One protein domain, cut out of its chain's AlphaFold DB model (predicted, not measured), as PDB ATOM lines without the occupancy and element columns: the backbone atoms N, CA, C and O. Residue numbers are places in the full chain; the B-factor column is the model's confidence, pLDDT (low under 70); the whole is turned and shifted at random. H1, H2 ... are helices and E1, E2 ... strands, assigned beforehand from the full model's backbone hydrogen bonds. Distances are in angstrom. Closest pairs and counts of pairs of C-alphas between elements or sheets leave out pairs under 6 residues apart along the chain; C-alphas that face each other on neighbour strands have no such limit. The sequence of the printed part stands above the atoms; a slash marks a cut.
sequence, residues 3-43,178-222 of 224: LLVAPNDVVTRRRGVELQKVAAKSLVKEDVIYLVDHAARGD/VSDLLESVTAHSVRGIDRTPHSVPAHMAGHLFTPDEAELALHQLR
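What this domain is: This is residues 3 to 43 and 178 to 222 of the 224 residues of an uncharacterized protein of Streptomyces hygroscopicus (UniProt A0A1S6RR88). A strongly twisted sheet of four strands is joined by a long loop, residues 190 to 210, to H2 at one end of the long axis; short H1 is at the other end. The 86 printed residues, under half in named elements, hold E1, E2, E3, H1, E4 and H2 in turn, class mixed. The sheet's order is E2, E1, E3, E4, antiparallel. The whole is compact, radius of gyration of the C-alphas 13.3 A, spanning 43 by 27 by 20 A.

How they stand to each other: E1, residues 10 to 15, and E2, residues 18 to 23, form a hairpin; N 13 and O 20 are 3.0 A apart, within hydrogen-bond range. E3, residues 32 to 36, is antiparallel to E1 at 138 degrees, N 14 to O 32 2.8 A. E4, residues 185 to 189, is antiparallel to E3 at 152 degrees, N 33 to O 188 2.9 A. H1, residues 179 to 182, and H2, residues 211 to 220, are apart and not on the sheet. In H2 every O i to N i+4 pair is within hydrogen-bond range; H1 is too short for one.

Where its parts are: E1 begins at C-alpha 10 (-21.371, -16.792, 10.596) and spans 15.3 A, E2 15.5 A, E3 13.5 A, H1 5.0 A, E4 13.6 A. H2 spans 14.5 A to C-alpha 220 (-13.748, -2.844, -10.669).

The domain as a whole: The C-alphas farthest apart, of Val 178 and Arg 222, are 44.4 A apart. Residues 44 to 177 are not printed; C-alphas 43 and 178 are 17.6 A apart. E4 to H2 is a long link. Model pLDDT is under 70 at residues 17 to 18, 41 to 42, 178 to 184 and 220 to 222.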
ATOM      1  N   LEU A   3     -13.104 -17.107  -0.840       91.44
ATOM      2  CA  LEU A   3     -14.395 -16.815  -0.223       91.44
ATOM      3  C   LEU A   3     -14.394 -15.354   0.221       91.44
ATOM      4  O   LEU A   3     -13.635 -14.981   1.116       91.44
ATOM      5  N   LEU A   4     -15.259 -14.543  -0.381       90.94
ATOM      6  CA  LEU A   4     -15.509 -13.175   0.065       90.94
ATOM      7  C   LEU A   4     -16.611 -13.226   1.116       90.94
ATOM      8  O   LEU A   4     -17.681 -13.756   0.848       90.94
ATOM      9  N   VAL A   5     -16.382 -12.717   2.322       90.62
ATOM     10  CA  VAL A   5     -17.346 -12.848   3.423       90.62
ATOM     11  C   VAL A   5     -17.219 -11.670   4.380       90.62
ATOM     12  O   VAL A   5     -16.115 -11.179   4.620       90.62
ATOM     13  N   ALA A   6     -18.341 -11.189   4.921       90.31
ATOM     14  CA  ALA A   6     -18.282 -10.101   5.886       90.31
ATOM     15  C   ALA A   6     -17.634 -10.596   7.196       90.31
ATOM     16  O   ALA A   6     -17.890 -11.727   7.611       90.31
ATOM     17  N   PRO A   7     -16.853  -9.767   7.914       90.12
ATOM     18  CA  PRO A   7     -16.120 -10.206   9.108       90.12
ATOM     19  C   PRO A   7     -16.988 -10.863  10.190       90.12
ATOM     20  O   PRO A   7     -16.511 -11.726  10.927       90.12
ATOM     21  N   ASN A   8     -18.249 -10.443  10.303       90.38
ATOM     22  CA  ASN A   8     -19.193 -10.940  11.303       90.38
ATOM     23  C   ASN A   8     -20.183 -11.979  10.752       90.38
ATOM     24  O   ASN A   8     -20.989 -12.482  11.532       90.38
ATOM     25  N   ASP A   9     -20.127 -12.315   9.458       87.88
ATOM     26  CA  ASP A   9     -20.957 -13.388   8.908       87.88
ATOM     27  C   ASP A   9     -20.561 -14.711   9.576       87.88
ATOM     28  O   ASP A   9     -19.381 -14.983   9.828       87.88
ATOM     29  N   VAL A  10     -21.566 -15.519   9.904       85.94
ATOM     30  CA  VAL A  10     -21.371 -16.792  10.596       85.94
ATOM     31  C   VAL A  10     -21.021 -17.869   9.581       85.94
ATOM     32  O   VAL A  10     -21.742 -18.066   8.611       85.94
ATOM     33  N   VAL A  11     -19.948 -18.606   9.850       86.75
ATOM     34  CA  VAL A  11     -19.493 -19.744   9.051       86.75
ATOM     35  C   VAL A  11     -19.391 -20.998   9.914       86.75
ATOM     36  O   VAL A  11     -19.081 -20.937  11.110       86.75
ATOM     37  N   THR A  12     -19.642 -22.158   9.305       86.00
ATOM     38  CA  THR A  12     -19.460 -23.455   9.965       86.00
ATOM     39  C   THR A  12     -17.999 -23.870   9.853       86.00
ATOM     40  O   THR A  12     -17.536 -24.239   8.772       86.00
ATOM     41  N   ARG A  13     -17.274 -23.813  10.974       86.38
ATOM     42  CA  ARG A  13     -15.865 -24.205  11.087       86.38
ATOM     43  C   ARG A  13     -15.729 -25.536  11.817       86.38
ATOM     44  O   ARG A  13     -16.362 -25.746  12.854       86.38
ATOM     45  N   ARG A  14     -14.800 -26.369  11.349       83.31
ATOM     46  CA  ARG A  14     -14.245 -27.501  12.094       83.31
ATOM     47  C   ARG A  14     -12.803 -27.245  12.516       83.31
ATOM     48  O   ARG A  14     -11.967 -26.903  11.679       83.31
ATOM     49  N   ARG A  15     -12.504 -27.505  13.792       76.25
ATOM     50  CA  ARG A  15     -11.140 -27.558  14.336       76.25
ATOM     51  C   ARG A  15     -10.972 -28.852  15.133       76.25
ATOM     52  O   ARG A  15     -11.605 -29.040  16.166       76.25
ATOM     53  N   GLY A  16     -10.156 -29.775  14.627       74.19
ATOM     54  CA  GLY A  16     -10.105 -31.141  15.160       74.19
ATOM     55  C   GLY A  16     -11.432 -31.877  14.940       74.19
ATOM     56  O   GLY A  16     -11.868 -32.026  13.794       74.19
ATOM     57  N   VAL A  17     -12.063 -32.321  16.032       63.78
ATOM     58  CA  VAL A  17     -13.380 -32.992  16.038       63.78
ATOM     59  C   VAL A  17     -14.541 -32.044  16.357       63.78
ATOM     60  O   VAL A  17     -15.697 -32.421  16.184       63.78
ATOM     61  N   GLU A  18     -14.256 -30.820  16.811       64.12
ATOM     62  CA  GLU A  18     -15.291 -29.876  17.223       64.12
ATOM     63  C   GLU A  18     -15.805 -29.029  16.062       64.12
ATOM     64  O   GLU A  18     -15.046 -28.512  15.234       64.12
ATOM     65  N   LEU A  19     -17.125 -28.850  16.073       70.00
ATOM     66  CA  LEU A  19     -17.877 -27.992  15.177       70.00
ATOM     67  C   LEU A  19     -18.320 -26.734  15.887       70.00
ATOM     68  O   LEU A  19     -18.933 -26.792  16.951       70.00
ATOM     69  N   GLN A  20     -18.050 -25.595  15.266       79.00
ATOM     70  CA  GLN A  20     -18.391 -24.306  15.837       79.00
ATOM     71  C   GLN A  20     -18.925 -23.381  14.746       79.00
ATOM     72  O   GLN A  20     -18.328 -23.230  13.678       79.00
ATOM     73  N   LYS A  21     -20.054 -22.734  15.044       83.62
ATOM     74  CA  LYS A  21     -20.504 -21.550  14.314       83.62
ATOM     75  C   LYS A  21     -19.660 -20.381  14.796       83.62
ATOM     76  O   LYS A  21     -19.725 -20.021  15.970       83.62
ATOM     77  N   VAL A  22     -18.844 -19.820  13.913       87.81
ATOM     78  CA  VAL A  22     -17.948 -18.710  14.252       87.81
ATOM     79  C   VAL A  22     -18.118 -17.568  13.277       87.81
ATOM     80  O   VAL A  22     -18.498 -17.780  12.132       87.81
ATOM     81  N   ALA A  23     -17.821 -16.352  13.723       91.19
ATOM     82  CA  ALA A  23     -17.692 -15.227  12.810       91.19
ATOM     83  C   ALA A  23     -16.523 -15.480  11.841       91.19
ATOM     84  O   ALA A  23     -15.483 -15.997  12.255       91.19
ATOM     85  N   ALA A  24     -16.656 -15.079  10.577       91.38
ATOM     86  CA  ALA A  24     -15.624 -15.275   9.561       91.38
ATOM     87  C   ALA A  24     -14.263 -14.680   9.967       91.38
ATOM     88  O   ALA A  24     -13.219 -15.281   9.719       91.38
ATOM     89  N   LYS A  25     -14.254 -13.554  10.691       92.88
ATOM     90  CA  LYS A  25     -13.028 -12.944  11.245       92.88
ATOM     91  C   LYS A  25     -12.267 -13.832  12.235       92.88
ATOM     92  O   LYS A  25     -11.096 -13.578  12.504       92.88
ATOM     93  N   SER A  26     -12.931 -14.833  12.810       93.81
ATOM     94  CA  SER A  26     -12.355 -15.787  13.762       93.81
ATOM     95  C   SER A  26     -11.748 -17.016  13.086       93.81
ATOM     96  O   SER A  26     -11.219 -17.879  13.791       93.81
ATOM     97  N   LEU A  27     -11.829 -17.114  11.756       92.88
ATOM     98  CA  LEU A  27     -11.133 -18.147  11.003       92.88
ATOM     99  C   LEU A  27      -9.615 -17.975  11.129       92.88
ATOM    100  O   LEU A  27      -9.083 -16.865  11.260       92.88
ATOM    101  N   VAL A  28      -8.913 -19.099  11.063       92.25
ATOM    102  CA  VAL A  28      -7.458 -19.176  10.972       92.25
ATOM    103  C   VAL A  28      -7.045 -20.123   9.849       92.25
ATOM    104  O   VAL A  28      -7.842 -20.905   9.333       92.25
ATOM    105  N   LYS A  29      -5.775 -20.038   9.448       92.75
ATOM    106  CA  LYS A  29      -5.186 -20.991   8.505       92.75
ATOM    107  C   LYS A  29      -5.333 -22.422   9.042       92.75
ATOM    108  O   LYS A  29      -5.217 -22.636  10.246       92.75
ATOM    109  N   GLU A  30      -5.555 -23.370   8.134       88.88
ATOM    110  CA  GLU A  30      -5.830 -24.792   8.394       88.88
ATOM    111  C   GLU A  30      -7.208 -25.104   8.998       88.88
ATOM    112  O   GLU A  30      -7.553 -26.279   9.144       88.88
ATOM    113  N   ASP A  31      -8.041 -24.095   9.282       90.12
ATOM    114  CA  ASP A  31      -9.456 -24.347   9.551       90.12
ATOM    115  C   ASP A  31     -10.104 -25.027   8.338       90.12
ATOM    116  O   ASP A  31      -9.787 -24.726   7.183       90.12
ATOM    117  N   VAL A  32     -11.050 -25.931   8.591       88.25
ATOM    118  CA  VAL A  32     -11.910 -26.486   7.539       88.25
ATOM    119  C   VAL A  32     -13.279 -25.845   7.665       88.25
ATOM    120  O   VAL A  32     -13.918 -25.946   8.715       88.25
ATOM    121  N   ILE A  33     -13.730 -25.192   6.601       87.56
ATOM    122  CA  ILE A  33     -15.070 -24.615   6.519       87.56
ATOM    123  C   ILE A  33     -15.978 -25.494   5.666       87.56
ATOM    124  O   ILE A  33     -15.530 -26.124   4.707       87.56
ATOM    125  N   TYR A  34     -17.256 -25.522   6.025       82.25
ATOM    126  CA  TYR A  34     -18.290 -26.241   5.287       82.25
ATOM    127  C   TYR A  34     -19.249 -25.236   4.671       82.25
ATOM    128  O   TYR A  34     -19.776 -24.368   5.369       82.25
ATOM    129  N   LEU A  35     -19.443 -25.361   3.363       79.69
ATOM    130  CA  LEU A  35     -20.259 -24.468   2.550       79.69
ATOM    131  C   LEU A  35     -21.374 -25.262   1.888       79.69
ATOM    132  O   LEU A  35     -21.172 -26.428   1.545       79.69
ATOM    133  N   VAL A  36     -22.524 -24.622   1.687       73.00
ATOM    134  CA  VAL A  36     -23.662 -25.234   0.989       73.00
ATOM    135  C   VAL A  36     -23.907 -24.511  -0.310       73.00
ATOM    136  O   VAL A  36     -23.986 -23.285  -0.301       73.00
ATOM    137  N   ASP A  37     -23.986 -25.251  -1.412       74.00
ATOM    138  CA  ASP A  37     -24.077 -24.700  -2.768       74.00
ATOM    139  C   ASP A  37     -23.000 -23.620  -2.998       74.00
ATOM    140  O   ASP A  37     -23.244 -22.555  -3.556       74.00
ATOM    141  N   HIS A  38     -21.794 -23.880  -2.472       73.94
ATOM    142  CA  HIS A  38     -20.638 -22.973  -2.480       73.94
ATOM    143  C   HIS A  38     -20.819 -21.633  -1.737       73.94
ATOM    144  O   HIS A  38     -19.966 -20.749  -1.856       73.94
ATOM    145  N   ALA A  39     -21.874 -21.489  -0.931       73.75
ATOM    146  CA  ALA A  39     -22.176 -20.290  -0.160       73.75
ATOM    147  C   ALA A  39     -21.964 -20.469   1.358       73.75
ATOM    148  O   ALA A  39     -22.210 -21.529   1.937       73.75
ATOM    149  N   ALA A  40     -21.523 -19.391   2.012       72.25
ATOM    150  CA  ALA A  40     -21.193 -19.324   3.438       72.25
ATOM    151  C   ALA A  40     -22.308 -18.736   4.318       72.25
ATOM    152  O   ALA A  40     -22.285 -18.917   5.530       72.25
ATOM    153  N   ARG A  41     -23.282 -18.027   3.731       61.69
ATOM    154  CA  ARG A  41     -24.286 -17.225   4.465       61.69
ATOM    155  C   ARG A  41     -25.457 -18.017   5.063       61.69
ATOM    156  O   ARG A  41     -26.325 -17.428   5.700       61.69
ATOM    157  N   GLY A  42     -25.512 -19.331   4.861       61.81
ATOM    158  CA  GLY A  42     -26.615 -20.179   5.318       61.81
ATOM    159  C   GLY A  42     -26.266 -21.023   6.540       61.81
ATOM    160  O   GLY A  42     -25.162 -21.557   6.642       61.81
ATOM    161  N   ASP A  43     -27.236 -21.221   7.440       71.00
ATOM    162  CA  ASP A  43     -27.143 -22.305   8.418       71.00
ATOM    163  C   ASP A  43     -27.179 -23.641   7.674       71.00
ATOM    164  O   ASP A  43     -28.194 -23.978   7.068       71.00
ATOM    165  N   VAL A 178     -29.254 -39.903   2.268       58.19
ATOM    166  CA  VAL A 178     -28.213 -38.956   2.672       58.19
ATOM    167  C   VAL A 178     -27.405 -38.438   1.469       58.19
ATOM    168  O   VAL A 178     -26.955 -37.295   1.496       58.19
ATOM    169  N   SER A 179     -27.233 -39.257   0.427       55.34
ATOM    170  CA  SER A 179     -26.482 -38.930  -0.793       55.34
ATOM    171  C   SER A 179     -26.966 -37.652  -1.472       55.34
ATOM    172  O   SER A 179     -26.154 -36.814  -1.849       55.34
ATOM    173  N   ASP A 180     -28.281 -37.452  -1.527       58.94
ATOM    174  CA  ASP A 180     -28.899 -36.329  -2.243       58.94
ATOM    175  C   ASP A 180     -28.624 -34.990  -1.532       58.94
ATOM    176  O   ASP A 180     -28.657 -33.914  -2.123       58.94
ATOM    177  N   LEU A 181     -28.297 -35.053  -0.237       59.03
ATOM    178  CA  LEU A 181     -27.904 -33.898   0.571       59.03
ATOM    179  C   LEU A 181     -26.395 -33.631   0.497       59.03
ATOM    180  O   LEU A 181     -25.980 -32.478   0.642       59.03
ATOM    181  N   LEU A 182     -25.582 -34.667   0.255       56.22
ATOM    182  CA  LEU A 182     -24.120 -34.577   0.168       56.22
ATOM    183  C   LEU A 182     -23.648 -33.764  -1.038       56.22
ATOM    184  O   LEU A 182     -22.679 -33.022  -0.899       56.22
ATOM    185  N   GLU A 183     -24.342 -33.830  -2.177       61.12
ATOM    186  CA  GLU A 183     -23.963 -33.065  -3.378       61.12
ATOM    187  C   GLU A 183     -23.941 -31.549  -3.135       61.12
ATOM    188  O   GLU A 183     -23.199 -30.815  -3.784       61.12
ATOM    189  N   SER A 184     -24.713 -31.072  -2.156       67.19
ATOM    190  CA  SER A 184     -24.794 -29.648  -1.829       67.19
ATOM    191  C   SER A 184     -23.711 -29.158  -0.868       67.19
ATOM    192  O   SER A 184     -23.456 -27.956  -0.817       67.19
ATOM    193  N   VAL A 185     -23.070 -30.042  -0.095       73.38
ATOM    194  CA  VAL A 185     -22.156 -29.647   0.988       73.38
ATOM    195  C   VAL A 185     -20.710 -29.880   0.573       73.38
ATOM    196  O   VAL A 185     -20.276 -31.006   0.360       73.38
ATOM    197  N   THR A 186     -19.921 -28.810   0.540       77.19
ATOM    198  CA  THR A 186     -18.499 -28.879   0.190       77.19
ATOM    199  C   THR A 186     -17.621 -28.440   1.356       77.19
ATOM    200  O   THR A 186     -17.924 -27.475   2.060       77.19
ATOM    201  N   ALA A 187     -16.524 -29.166   1.574       82.81
ATOM    202  CA  ALA A 187     -15.536 -28.854   2.600       82.81
ATOM    203  C   ALA A 187     -14.321 -28.167   1.967       82.81
ATOM    204  O   ALA A 187     -13.764 -28.670   0.990       82.81
ATOM    205  N   HIS A 188     -13.883 -27.047   2.544       87.50
ATOM    206  CA  HIS A 188     -12.756 -26.261   2.039       87.50
ATOM    207  C   HIS A 188     -11.758 -25.977   3.157       87.50
ATOM    208  O   HIS A 188     -12.126 -25.475   4.218       87.50
ATOM    209  N   SER A 189     -10.483 -26.278   2.919       90.19
ATOM    210  CA  SER A 189      -9.399 -25.908   3.834       90.19
ATOM    211  C   SER A 189      -9.001 -24.449   3.629       90.19
ATOM    212  O   SER A 189      -8.662 -24.037   2.516       90.19
ATOM    213  N   VAL A 190      -8.981 -23.674   4.709       91.94
ATOM    214  CA  VAL A 190      -8.539 -22.279   4.709       91.94
ATOM    215  C   VAL A 190      -7.020 -22.235   4.555       91.94
ATOM    216  O   VAL A 190      -6.267 -22.526   5.483       91.94
ATOM    217  N   ARG A 191      -6.552 -21.854   3.363       93.31
ATOM    218  CA  ARG A 191      -5.115 -21.740   3.047       93.31
ATOM    219  C   ARG A 191      -4.482 -20.447   3.561       93.31
ATOM    220  O   ARG A 191      -3.287 -20.421   3.852       93.31
ATOM    221  N   GLY A 192      -5.277 -19.392   3.668       92.12
ATOM    222  CA  GLY A 192      -4.854 -18.055   4.058       92.12
ATOM    223  C   GLY A 192      -6.064 -17.143   4.212       92.12
ATOM    224  O   GLY A 192      -7.148 -17.466   3.728       92.12
ATOM    225  N   ILE A 193      -5.881 -16.038   4.929       93.19
ATOM    226  CA  ILE A 193      -6.936 -15.063   5.206       93.19
ATOM    227  C   ILE A 193      -6.339 -13.683   4.989       93.19
ATOM    228  O   ILE A 193      -5.402 -13.306   5.694       93.19
ATOM    229  N   ASP A 194      -6.899 -12.937   4.044       92.00
ATOM    230  CA  ASP A 194      -6.678 -11.500   3.978       92.00
ATOM    231  C   ASP A 194      -7.604 -10.822   4.994       92.00
ATOM    232  O   ASP A 194      -8.826 -10.952   4.929       92.00
ATOM    233  N   ARG A 195      -7.011 -10.161   5.993       90.06
ATOM    234  CA  ARG A 195      -7.750  -9.442   7.044       90.06
ATOM    235  C   ARG A 195      -8.004  -7.982   6.692       90.06
ATOM    236  O   ARG A 195      -8.654  -7.282   7.469       90.06
ATOM    237  N   THR A 196      -7.486  -7.523   5.560       89.25
ATOM    238  CA  THR A 196      -7.712  -6.170   5.067       89.25
ATOM    239  C   THR A 196      -9.170  -6.060   4.624       89.25
ATOM    240  O   THR A 196      -9.619  -6.871   3.813       89.25
ATOM    241  N   PRO A 197      -9.950  -5.106   5.157       86.38
ATOM    242  CA  PRO A 197     -11.303  -4.886   4.674       86.38
ATOM    243  C   PRO A 197     -11.265  -4.420   3.218       86.38
ATOM    244  O   PRO A 197     -10.636  -3.411   2.905       86.38
ATOM    245  N   HIS A 198     -11.974  -5.133   2.348       88.06
ATOM    246  CA  HIS A 198     -12.187  -4.732   0.960       88.06
ATOM    247  C   HIS A 198     -13.658  -4.406   0.738       88.06
ATOM    248  O   HIS A 198     -14.538  -5.122   1.221       88.06
ATOM    249  N   SER A 199     -13.926  -3.337  -0.012       87.00
ATOM    250  CA  SER A 199     -15.265  -3.111  -0.552       87.00
ATOM    251  C   SER A 199     -15.509  -4.140  -1.653       87.00
ATOM    252  O   SER A 199     -14.648  -4.337  -2.509       87.00
ATOM    253  N   VAL A 200     -16.658  -4.809  -1.611       86.06
ATOM    254  CA  VAL A 200     -17.096  -5.783  -2.620       86.06
ATOM    255  C   VAL A 200     -18.581  -5.572  -2.901       86.06
ATOM    256  O   VAL A 200     -19.312  -5.145  -1.998       86.06
ATOM    257  N   PRO A 201     -19.080  -5.882  -4.110       86.12
ATOM    258  CA  PRO A 201     -20.508  -5.819  -4.371       86.12
ATOM    259  C   PRO A 201     -21.254  -6.785  -3.443       86.12
ATOM    260  O   PRO A 201     -20.827  -7.921  -3.227       86.12
ATOM    261  N   ALA A 202     -22.399  -6.358  -2.908       83.69
ATOM    262  CA  ALA A 202     -23.127  -7.121  -1.890       83.69
ATOM    263  C   ALA A 202     -23.522  -8.546  -2.333       83.69
ATOM    264  O   ALA A 202     -23.591  -9.445  -1.492       83.69
ATOM    265  N   HIS A 203     -23.749  -8.743  -3.638       82.56
ATOM    266  CA  HIS A 203     -24.099 -10.033  -4.238       82.56
ATOM    267  C   HIS A 203     -22.927 -11.024  -4.284       82.56
ATOM    268  O   HIS A 203     -23.153 -12.222  -4.403       82.56
ATOM    269  N   MET A 204     -21.684 -10.547  -4.176       85.19
ATOM    270  CA  MET A 204     -20.505 -11.414  -4.155       85.19
ATOM    271  C   MET A 204     -20.188 -11.919  -2.750       85.19
ATOM    272  O   MET A 204     -19.618 -12.992  -2.570       85.19
ATOM    273  N   ALA A 205     -20.564 -11.159  -1.726       87.50
ATOM    274  CA  ALA A 205     -20.319 -11.564  -0.356       87.50
ATOM    275  C   ALA A 205     -21.086 -12.855  -0.011       87.50
ATOM    276  O   ALA A 205     -22.288 -12.988  -0.245       87.50
ATOM    277  N   GLY A 206     -20.375 -13.798   0.595       84.75
ATOM    278  CA  GLY A 206     -20.854 -15.117   0.971       84.75
ATOM    279  C   GLY A 206     -20.628 -16.212  -0.069       84.75
ATOM    280  O   GLY A 206     -21.066 -17.322   0.205       84.75
ATOM    281  N   HIS A 207     -19.968 -15.951  -1.202       85.56
ATOM    282  CA  HIS A 207     -19.762 -16.931  -2.277       85.56
ATOM    283  C   HIS A 207     -18.278 -17.249  -2.524       85.56
ATOM    284  O   HIS A 207     -17.394 -16.423  -2.280       85.56
ATOM    285  N   LEU A 208     -18.013 -18.473  -2.992       88.25
ATOM    286  CA  LEU A 208     -16.706 -18.895  -3.495       88.25
ATOM    287  C   LEU A 208     -16.506 -18.448  -4.941       88.25
ATOM    288  O   LEU A 208     -17.357 -18.690  -5.790       88.25
ATOM    289  N   PHE A 209     -15.323 -17.914  -5.210       88.81
ATOM    290  CA  PHE A 209     -14.865 -17.512  -6.533       88.81
ATOM    291  C   PHE A 209     -13.525 -18.161  -6.853       88.81
ATOM    292  O   PHE A 209     -12.769 -18.569  -5.963       88.81
ATOM    293  N   THR A 210     -13.182 -18.224  -8.128       90.06
ATOM    294  CA  THR A 210     -11.791 -18.411  -8.539       90.06
ATOM    295  C   THR A 210     -10.948 -17.182  -8.146       90.06
ATOM    296  O   THR A 210     -11.502 -16.109  -7.896       90.06
ATOM    297  N   PRO A 211      -9.612 -17.315  -8.015       86.50
ATOM    298  CA  PRO A 211      -8.743 -16.168  -7.734       86.50
ATOM    299  C   PRO A 211      -8.931 -15.027  -8.741       86.50
ATOM    300  O   PRO A 211      -9.099 -13.885  -8.328       86.50
ATOM    301  N   ASP A 212      -9.015 -15.364 -10.027       86.75
ATOM    302  CA  ASP A 212      -9.156 -14.397 -11.117       86.75
ATOM    303  C   ASP A 212     -10.478 -13.616 -11.018       86.75
ATOM    304  O   ASP A 212     -10.482 -12.391 -11.106       86.75
ATOM    305  N   GLU A 213     -11.603 -14.295 -10.754       87.00
ATOM    306  CA  GLU A 213     -12.913 -13.652 -10.543       87.00
ATOM    307  C   GLU A 213     -12.911 -12.709  -9.331       87.00
ATOM    308  O   GLU A 213     -13.502 -11.628  -9.375       87.00
ATOM    309  N   ALA A 214     -12.240 -13.107  -8.246       84.81
ATOM    310  CA  ALA A 214     -12.130 -12.285  -7.047       84.81
ATOM    311  C   ALA A 214     -11.269 -11.034  -7.290       84.81
ATOM    312  O   ALA A 214     -11.643  -9.944  -6.855       84.81
ATOM    313  N   GLU A 215     -10.150 -11.164  -8.005       84.75
ATOM    314  CA  GLU A 215      -9.300 -10.027  -8.371       84.75
ATOM    315  C   GLU A 215     -10.033  -9.038  -9.276       84.75
ATOM    316  O   GLU A 215     -10.001  -7.831  -9.022       84.75
ATOM    317  N   LEU A 216     -10.750  -9.537 -10.285       82.88
ATOM    318  CA  LEU A 216     -11.504  -8.706 -11.224       82.88
ATOM    319  C   LEU A 216     -12.556  -7.855 -10.498       82.88
ATOM    320  O   LEU A 216     -12.675  -6.654 -10.747       82.88
ATOM    321  N   ALA A 217     -13.262  -8.453  -9.540       77.19
ATOM    322  CA  ALA A 217     -14.256  -7.765  -8.726       77.19
ATOM    323  C   ALA A 217     -13.662  -6.708  -7.788       77.19
ATOM    324  O   ALA A 217     -14.214  -5.614  -7.652       77.19
ATOM    325  N   LEU A 218     -12.522  -7.008  -7.162       79.38
ATOM    326  CA  LEU A 218     -11.807  -6.051  -6.316       79.38
ATOM    327  C   LEU A 218     -11.256  -4.875  -7.134       79.38
ATOM    328  O   LEU A 218     -11.173  -3.754  -6.627       79.38
ATOM    329  N   HIS A 219     -10.899  -5.104  -8.399       77.44
ATOM    330  CA  HIS A 219     -10.358  -4.073  -9.279       77.44
ATOM    331  C   HIS A 219     -11.435  -3.131  -9.837       77.44
ATOM    332  O   HIS A 219     -11.191  -1.927  -9.942       77.44
ATOM    333  N   GLN A 220     -12.627  -3.646 -10.157       69.38
ATOM    334  CA  GLN A 220     -13.748  -2.844 -10.669       69.38
ATOM    335  C   GLN A 220     -14.243  -1.796  -9.661       69.38
ATOM    336  O   GLN A 220     -14.645  -0.710 -10.061       69.38
ATOM    337  N   LEU A 221     -14.145  -2.074  -8.359       62.41
ATOM    338  CA  LEU A 221     -14.532  -1.132  -7.302       62.41
ATOM    339  C   LEU A 221     -13.491  -0.058  -6.985       62.41
ATOM    340  O   LEU A 221     -13.814   0.906  -6.306       62.41
ATOM    341  N   ARG A 222     -12.245  -0.210  -7.448       61.88
ATOM    342  CA  ARG A 222     -11.212   0.830  -7.297       61.88
ATOM    343  C   ARG A 222     -11.305   1.921  -8.364       61.88
ATOM    344  O   ARG A 222     -10.640   2.943  -8.235       61.88
TER     345      ARG A 222